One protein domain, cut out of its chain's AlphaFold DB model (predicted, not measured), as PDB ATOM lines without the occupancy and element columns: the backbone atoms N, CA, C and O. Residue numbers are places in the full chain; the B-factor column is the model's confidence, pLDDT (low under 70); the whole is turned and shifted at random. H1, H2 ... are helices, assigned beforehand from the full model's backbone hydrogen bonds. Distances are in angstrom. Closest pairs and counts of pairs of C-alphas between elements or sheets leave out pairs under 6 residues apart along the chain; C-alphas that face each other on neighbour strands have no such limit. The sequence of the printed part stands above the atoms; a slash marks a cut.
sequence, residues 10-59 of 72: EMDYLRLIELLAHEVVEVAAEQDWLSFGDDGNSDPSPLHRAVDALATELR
ATOM      1  N   GLU A  10     244.856 195.802 295.659       90.62
ATOM      2  CA  GLU A  10     243.738 196.535 295.054       90.62
ATOM      3  C   GLU A  10     243.141 197.565 296.027       90.62
ATOM      4  O   GLU A  10     242.940 198.718 295.661       90.62
ATOM      5  N   MET A  11     242.979 197.190 297.299       90.38
ATOM      6  CA  MET A  11     242.499 198.097 298.344       90.38
ATOM      7  C   MET A  11     243.439 199.277 298.588       90.38
ATOM      8  O   MET A  11     242.973 200.391 298.817       90.38
ATOM      9  N   ASP A  12     244.753 199.062 298.516       91.31
ATOM     10  CA  ASP A  12     245.722 200.150 298.657       91.31
ATOM     11  C   ASP A  12     245.642 201.123 297.473       91.31
ATOM     12  O   ASP A  12     245.772 202.330 297.664       91.31
ATOM     13  N   TYR A  13     245.401 200.618 296.258       89.50
ATOM     14  CA  TYR A  13     245.177 201.469 295.088       89.50
ATOM     15  C   TYR A  13     243.893 202.284 295.214       89.50
ATOM     16  O   TYR A  13     243.919 203.481 294.942       89.50
ATOM     17  N   LEU A  14     242.796 201.670 295.661       89.25
ATOM     18  CA  LEU A  14     241.535 202.378 295.887       89.25
ATOM     19  C   LEU A  14     241.695 203.472 296.947       89.25
ATOM     20  O   LEU A  14     241.290 204.610 296.723       89.25
ATOM     21  N   ARG A  15     242.381 203.167 298.053       89.31
ATOM     22  CA  ARG A  15     242.685 204.155 299.094       89.31
ATOM     23  C   ARG A  15     243.595 205.273 298.587       89.31
ATOM     24  O   ARG A  15     243.428 206.422 298.975       89.31
ATOM     25  N   LEU A  16     244.564 204.958 297.731       92.50
ATOM     26  CA  LEU A  16     245.419 205.975 297.125       92.50
ATOM     27  C   LEU A  16     244.624 206.899 296.194       92.50
ATOM     28  O   LEU A  16     244.844 208.104 296.222       92.50
ATOM     29  N   ILE A  17     243.700 206.352 295.400       91.50
ATOM     30  CA  ILE A  17     242.811 207.144 294.538       91.50
ATOM     31  C   ILE A  17     241.957 208.091 295.385       91.50
ATOM     32  O   ILE A  17     241.897 209.274 295.072       91.50
ATOM     33  N   GLU A  18     241.359 207.595 296.471       90.75
ATOM     34  CA  GLU A  18     240.575 208.403 297.413       90.75
ATOM     35  C   GLU A  18     241.396 209.572 297.982       90.75
ATOM     36  O   GLU A  18     240.963 210.721 297.936       90.75
ATOM     37  N   LEU A  19     242.619 209.301 298.458       94.19
ATOM     38  CA  LEU A  19     243.498 210.338 299.008       94.19
ATOM     39  C   LEU A  19     243.882 211.393 297.964       94.19
ATOM     40  O   LEU A  19     243.848 212.583 298.263       94.19
ATOM     41  N   LEU A  20     244.225 210.969 296.746       95.75
ATOM     42  CA  LEU A  20     244.581 211.889 295.664       95.75
ATOM     43  C   LEU A  20     243.379 212.723 295.208       95.75
ATOM     44  O   LEU A  20     243.538 213.904 294.911       95.75
ATOM     45  N   ALA A  21     242.182 212.135 295.164       93.69
ATOM     46  CA  ALA A  21     240.957 212.858 294.844       93.69
ATOM     47  C   ALA A  21     240.666 213.953 295.882       93.69
ATOM     48  O   ALA A  21     240.395 215.093 295.504       93.69
ATOM     49  N   HIS A  22     240.795 213.638 297.176       93.69
ATOM     50  CA  HIS A  22     240.682 214.640 298.238       93.69
ATOM     51  C   HIS A  22     241.744 215.737 298.114       93.69
ATOM     52  O   HIS A  22     241.400 216.913 298.186       93.69
ATOM     53  N   GLU A  23     243.006 215.378 297.861       96.00
ATOM     54  CA  GLU A  23     244.094 216.352 297.720       96.00
ATOM     55  C   GLU A  23     243.854 217.319 296.552       96.00
ATOM     56  O   GLU A  23     244.067 218.521 296.698       96.00
ATOM     57  N   VAL A  24     243.348 216.837 295.409       95.00
ATOM     58  CA  VAL A  24     242.979 217.708 294.278       95.00
ATOM     59  C   VAL A  24     241.938 218.744 294.698       95.00
ATOM     60  O   VAL A  24     242.092 219.923 294.381       95.00
ATOM     61  N   VAL A  25     240.895 218.323 295.419       94.25
ATOM     62  CA  VAL A  25     239.817 219.215 295.869       94.25
ATOM     63  C   VAL A  25     240.323 220.226 296.900       94.25
ATOM     64  O   VAL A  25     239.999 221.410 296.799       94.25
ATOM     65  N   GLU A  26     241.107 219.781 297.882       95.19
ATOM     66  CA  GLU A  26     241.655 220.649 298.930       95.19
ATOM     67  C   GLU A  26     242.615 221.687 298.349       95.19
ATOM     68  O   GLU A  26     242.427 222.883 298.565       95.19
ATOM     69  N   VAL A  27     243.585 221.257 297.537       95.50
ATOM     70  CA  VAL A  27     244.570 222.165 296.936       95.50
ATOM     71  C   VAL A  27     243.904 223.145 295.969       95.50
ATOM     72  O   VAL A  27     244.256 224.322 295.966       95.50
ATOM     73  N   ALA A  28     242.920 222.709 295.173       93.81
ATOM     74  CA  ALA A  28     242.171 223.618 294.304       93.81
ATOM     75  C   ALA A  28     241.444 224.711 295.106       93.81
ATOM     76  O   ALA A  28     241.444 225.872 294.699       93.81
ATOM     77  N   ALA A  29     240.865 224.359 296.257       90.88
ATOM     78  CA  ALA A  29     240.213 225.322 297.137       90.88
ATOM     79  C   ALA A  29     241.217 226.276 297.807       90.88
ATOM     80  O   ALA A  29     240.971 227.475 297.856       90.88
ATOM     81  N   GLU A  30     242.361 225.776 298.284       94.62
ATOM     82  CA  GLU A  30     243.403 226.599 298.920       94.62
ATOM     83  C   GLU A  30     244.044 227.619 297.971       94.62
ATOM     84  O   GLU A  30     244.515 228.665 298.416       94.62
ATOM     85  N   GLN A  31     244.097 227.307 296.676       91.38
ATOM     86  CA  GLN A  31     244.673 228.182 295.652       91.38
ATOM     87  C   GLN A  31     243.649 229.141 295.022       91.38
ATOM     88  O   GLN A  31     243.993 229.829 294.062       91.38
ATOM     89  N   ASP A  32     242.409 229.180 295.527       90.31
ATOM     90  CA  ASP A  32     241.280 229.906 294.922       90.31
ATOM     91  C   ASP A  32     241.011 229.492 293.457       90.31
ATOM     92  O   ASP A  32     240.541 230.286 292.642       90.31
ATOM     93  N   TRP A  33     241.329 228.243 293.090       91.06
ATOM     94  CA  TRP A  33     241.068 227.692 291.751       91.06
ATOM     95  C   TRP A  33     239.720 226.988 291.661       91.06
ATOM     96  O   TRP A  33     239.223 226.801 290.558       91.06
ATOM     97  N   LEU A  34     239.143 226.595 292.798       89.31
ATOM     98  CA  LEU A  34     237.803 226.025 292.874       89.31
ATOM     99  C   LEU A  34     236.767 227.152 292.975       89.31
ATOM    100  O   LEU A  34     236.674 227.824 294.003       89.31
ATOM    101  N   SER A  35     235.983 227.345 291.922       85.06
ATOM    102  CA  SER A  35     234.909 228.336 291.838       85.06
ATOM    103  C   SER A  35     233.561 227.662 291.588       85.06
ATOM    104  O   SER A  35     233.473 226.563 291.055       85.06
ATOM    105  N   PHE A  36     232.474 228.321 291.986       74.31
ATOM    106  CA  PHE A  36     231.126 227.786 291.800       74.31
ATOM    107  C   PHE A  36     230.432 228.463 290.614       74.31
ATOM    108  O   PHE A  36     230.416 229.687 290.513       74.31
ATOM    109  N   GLY A  37     229.794 227.671 289.749       71.81
ATOM    110  CA  GLY A  37     229.003 228.184 288.625       71.81
ATOM    111  C   GLY A  37     229.849 228.698 287.452       71.81
ATOM    112  O   GLY A  37     230.918 228.169 287.163       71.81
ATOM    113  N   ASP A  38     229.353 229.719 286.747       75.12
ATOM    114  CA  ASP A  38     229.964 230.227 285.502       75.12
ATOM    115  C   ASP A  38     231.336 230.904 285.702       75.12
ATOM    116  O   ASP A  38     232.088 231.096 284.738       75.12
ATOM    117  N   ASP A  39     231.688 231.236 286.946       76.25
ATOM    118  CA  ASP A  39     232.936 231.917 287.286       76.25
ATOM    119  C   ASP A  39     234.162 231.018 287.044       76.25
ATOM    120  O   ASP A  39     235.168 231.486 286.505       76.25
ATOM    121  N   GLY A  40     234.052 229.711 287.314       78.25
ATOM    122  CA  GLY A  40     235.128 228.738 287.073       78.25
ATOM    123  C   GLY A  40     235.495 228.592 285.592       78.25
ATOM    124  O   GLY A  40     236.667 228.518 285.220       78.25
ATOM    125  N   ASN A  41     234.504 228.694 284.701       79.38
ATOM    126  CA  ASN A  41     234.713 228.649 283.249       79.38
ATOM    127  C   ASN A  41     235.399 229.903 282.685       79.38
ATOM    128  O   ASN A  41     235.880 229.883 281.546       79.38
ATOM    129  N   SER A  42     235.447 230.983 283.464       86.75
ATOM    130  CA  SER A  42     235.977 232.280 283.044       86.75
ATOM    131  C   SER A  42     237.443 232.496 283.442       86.75
ATOM    132  O   SER A  42     238.031 233.499 283.028       86.75
ATOM    133  N   ASP A  43     238.063 231.569 284.189       89.19
ATOM    134  CA  ASP A  43     239.479 231.674 284.564       89.19
ATOM    135  C   ASP A  43     240.365 231.708 283.297       89.19
ATOM    136  O   ASP A  43     240.197 230.877 282.394       89.19
ATOM    137  N   PRO A  44     241.318 232.655 283.174       89.75
ATOM    138  CA  PRO A  44     242.173 232.775 281.991       89.75
ATOM    139  C   PRO A  44     243.102 231.565 281.769       89.75
ATOM    140  O   PRO A  44     243.495 231.293 280.632       89.75
ATOM    141  N   SER A  45     243.441 230.822 282.821       93.19
ATOM    142  CA  SER A  45     244.313 229.650 282.816       93.19
ATOM    143  C   SER A  45     243.547 228.382 282.423       93.19
ATOM    144  O   SER A  45     242.685 227.913 283.166       93.19
ATOM    145  N   PRO A  46     243.889 227.732 281.290       93.69
ATOM    146  CA  PRO A  46     243.277 226.456 280.918       93.69
ATOM    147  C   PRO A  46     243.492 225.347 281.951       93.69
ATOM    148  O   PRO A  46     242.657 224.456 282.064       93.69
ATOM    149  N   LEU A  47     244.604 225.399 282.694       92.88
ATOM    150  CA  LEU A  47     244.882 224.442 283.758       92.88
ATOM    151  C   LEU A  47     243.934 224.644 284.940       92.88
ATOM    152  O   LEU A  47     243.398 223.660 285.431       92.88
ATOM    153  N   HIS A  48     243.702 225.889 285.367       93.38
ATOM    154  CA  HIS A  48     242.798 226.155 286.488       93.38
ATOM    155  C   HIS A  48     241.382 225.714 286.142       93.38
ATOM    156  O   HIS A  48     240.800 224.966 286.910       93.38
ATOM    157  N   ARG A  49     240.889 226.034 284.936       93.00
ATOM    158  CA  ARG A  49     239.578 225.548 284.468       93.00
ATOM    159  C   ARG A  49     239.469 224.021 284.492       93.00
ATOM    160  O   ARG A  49     238.426 223.478 284.832       93.00
ATOM    161  N   ALA A  50     240.535 223.315 284.117       93.69
ATOM    162  CA  ALA A  50     240.546 221.854 284.146       93.69
ATOM    163  C   ALA A  50     240.563 221.297 285.580       93.69
ATOM    164  O   ALA A  50     239.893 220.302 285.853       93.69
ATOM    165  N   VAL A  51     241.321 221.925 286.484       93.88
ATOM    166  CA  VAL A  51     241.379 221.549 287.904       93.88
ATOM    167  C   VAL A  51     240.052 221.848 288.601       93.88
ATOM    168  O   VAL A  51     239.566 220.993 289.328       93.88
ATOM    169  N   ASP A  52     239.447 223.001 288.329       93.31
ATOM    170  CA  ASP A  52     238.130 223.408 288.823       93.31
ATOM    171  C   ASP A  52     237.038 222.414 288.413       93.31
ATOM    172  O   ASP A  52     236.315 221.892 289.262       93.31
ATOM    173  N   ALA A  53     236.984 222.062 287.123       92.12
ATOM    174  CA  ALA A  53     236.042 221.068 286.619       92.12
ATOM    175  C   ALA A  53     236.244 219.701 287.293       92.12
ATOM    176  O   ALA A  53     235.281 219.086 287.741       92.12
ATOM    177  N   LEU A  54     237.493 219.235 287.419       93.31
ATOM    178  CA  LEU A  54     237.792 217.968 288.089       93.31
ATOM    179  C   LEU A  54     237.409 217.999 289.576       93.31
ATOM    180  O   LEU A  54     236.785 217.063 290.065       93.31
ATOM    181  N   ALA A  55     237.773 219.056 290.297       93.00
ATOM    182  CA  ALA A  55     237.466 219.202 291.715       93.00
ATOM    183  C   ALA A  55     235.953 219.335 291.961       93.00
ATOM    184  O   ALA A  55     235.446 218.784 292.937       93.00
ATOM    185  N   THR A  56     235.227 219.999 291.057       90.06
ATOM    186  CA  THR A  56     233.763 220.069 291.084       90.06
ATOM    187  C   THR A  56     233.147 218.688 290.908       90.06
ATOM    188  O   THR A  56     232.329 218.293 291.733       90.06
ATOM    189  N   GLU A  57     233.571 217.922 289.901       89.81
ATOM    190  CA  GLU A  57     233.088 216.551 289.688       89.81
ATOM    191  C   GLU A  57     233.363 215.666 290.912       89.81
ATOM    192  O   GLU A  57     232.451 215.038 291.436       89.81
ATOM    193  N   LEU A  58     234.591 215.688 291.444       89.38
ATOM    194  CA  LEU A  58     234.975 214.884 292.611       89.38
ATOM    195  C   LEU A  58     234.206 215.240 293.891       89.38
ATOM    196  O   LEU A  58     234.038 214.381 294.754       89.38
ATOM    197  N   ARG A  59     233.795 216.504 294.055       84.94
ATOM    198  CA  ARG A  59     233.163 216.998 295.287       84.94
ATOM    199  C   ARG A  59     231.638 217.016 295.227       84.94
ATOM    200  O   ARG A  59     231.001 216.854 296.264       84.94
TER     201      ARG A  59
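AT A GLANCE: This is residues 10 to 59 of the 72 residues of an uncharacterized protein of Nocardioides sp. Root79 (UniProt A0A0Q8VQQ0). A long straight helix, H1, is crossed steeply over its later part by a shorter helix, H3, and the small helix H2 packs on H3 as the other half of a helical hairpin. Residues 10 to 17 of H1 stick out as a bare arm, which makes much of the length; the body without them is compact, spanning 28 by 15 by 14 A. The printed part has 50 residues, with three named helices in the order H1, H2, H3 and no named strand; the class is all helix. The whole is only just loose, close to compact, with a radius of gyration of the C-alphas of 12.0 A and spans of 38 by 17 by 16 A.

HOW THE PARTS SIT: H1, residues 10 to 30, touches H3, residues 46 to 59, with its residues 21 to 28 alone. The closest C-alphas of the two, those of Val 25 and Ala 55, are 4.8 A apart. Their lines stand at a steep tilt of 59 degrees, and they run opposite ways. H2, residues 37 to 42, touches H3 at residues 49 to 53 of H3 alone, and the closest C-alphas, those of Asn 41 and Arg 49, are 5.9 A apart. H2 and H3 form a hairpin, at a shallow tilt of 22 degrees, opposite ways. H1 and H2 are apart. In H1 and H3 every O i to N i+4 pair is within hydrogen-bond range; in H2 0 of 2 are, beside 3 of 3 O i to N i+3 pairs.

IN THESE COORDINATES: H1 begins at C-alpha 10, (243.738, 196.535, 295.054), and measures 30.3 A from first to last C-alpha. H3 measures 20.0 A and ends at C-alpha 59, (233.163, 216.998, 295.287). H2 measures 9.8 A and begins at C-alpha 37, (229.003, 228.184, 288.625).

THE WHOLE: The two C-alphas farthest apart, those of Glu 10 and Pro 44, are 38.6 A apart. The printed part has no cut. The link from H1 to H2 is short and that from H2 to H3 is tight. The mean pLDDT of the printed part is 89.9, and no printed residue is under 70.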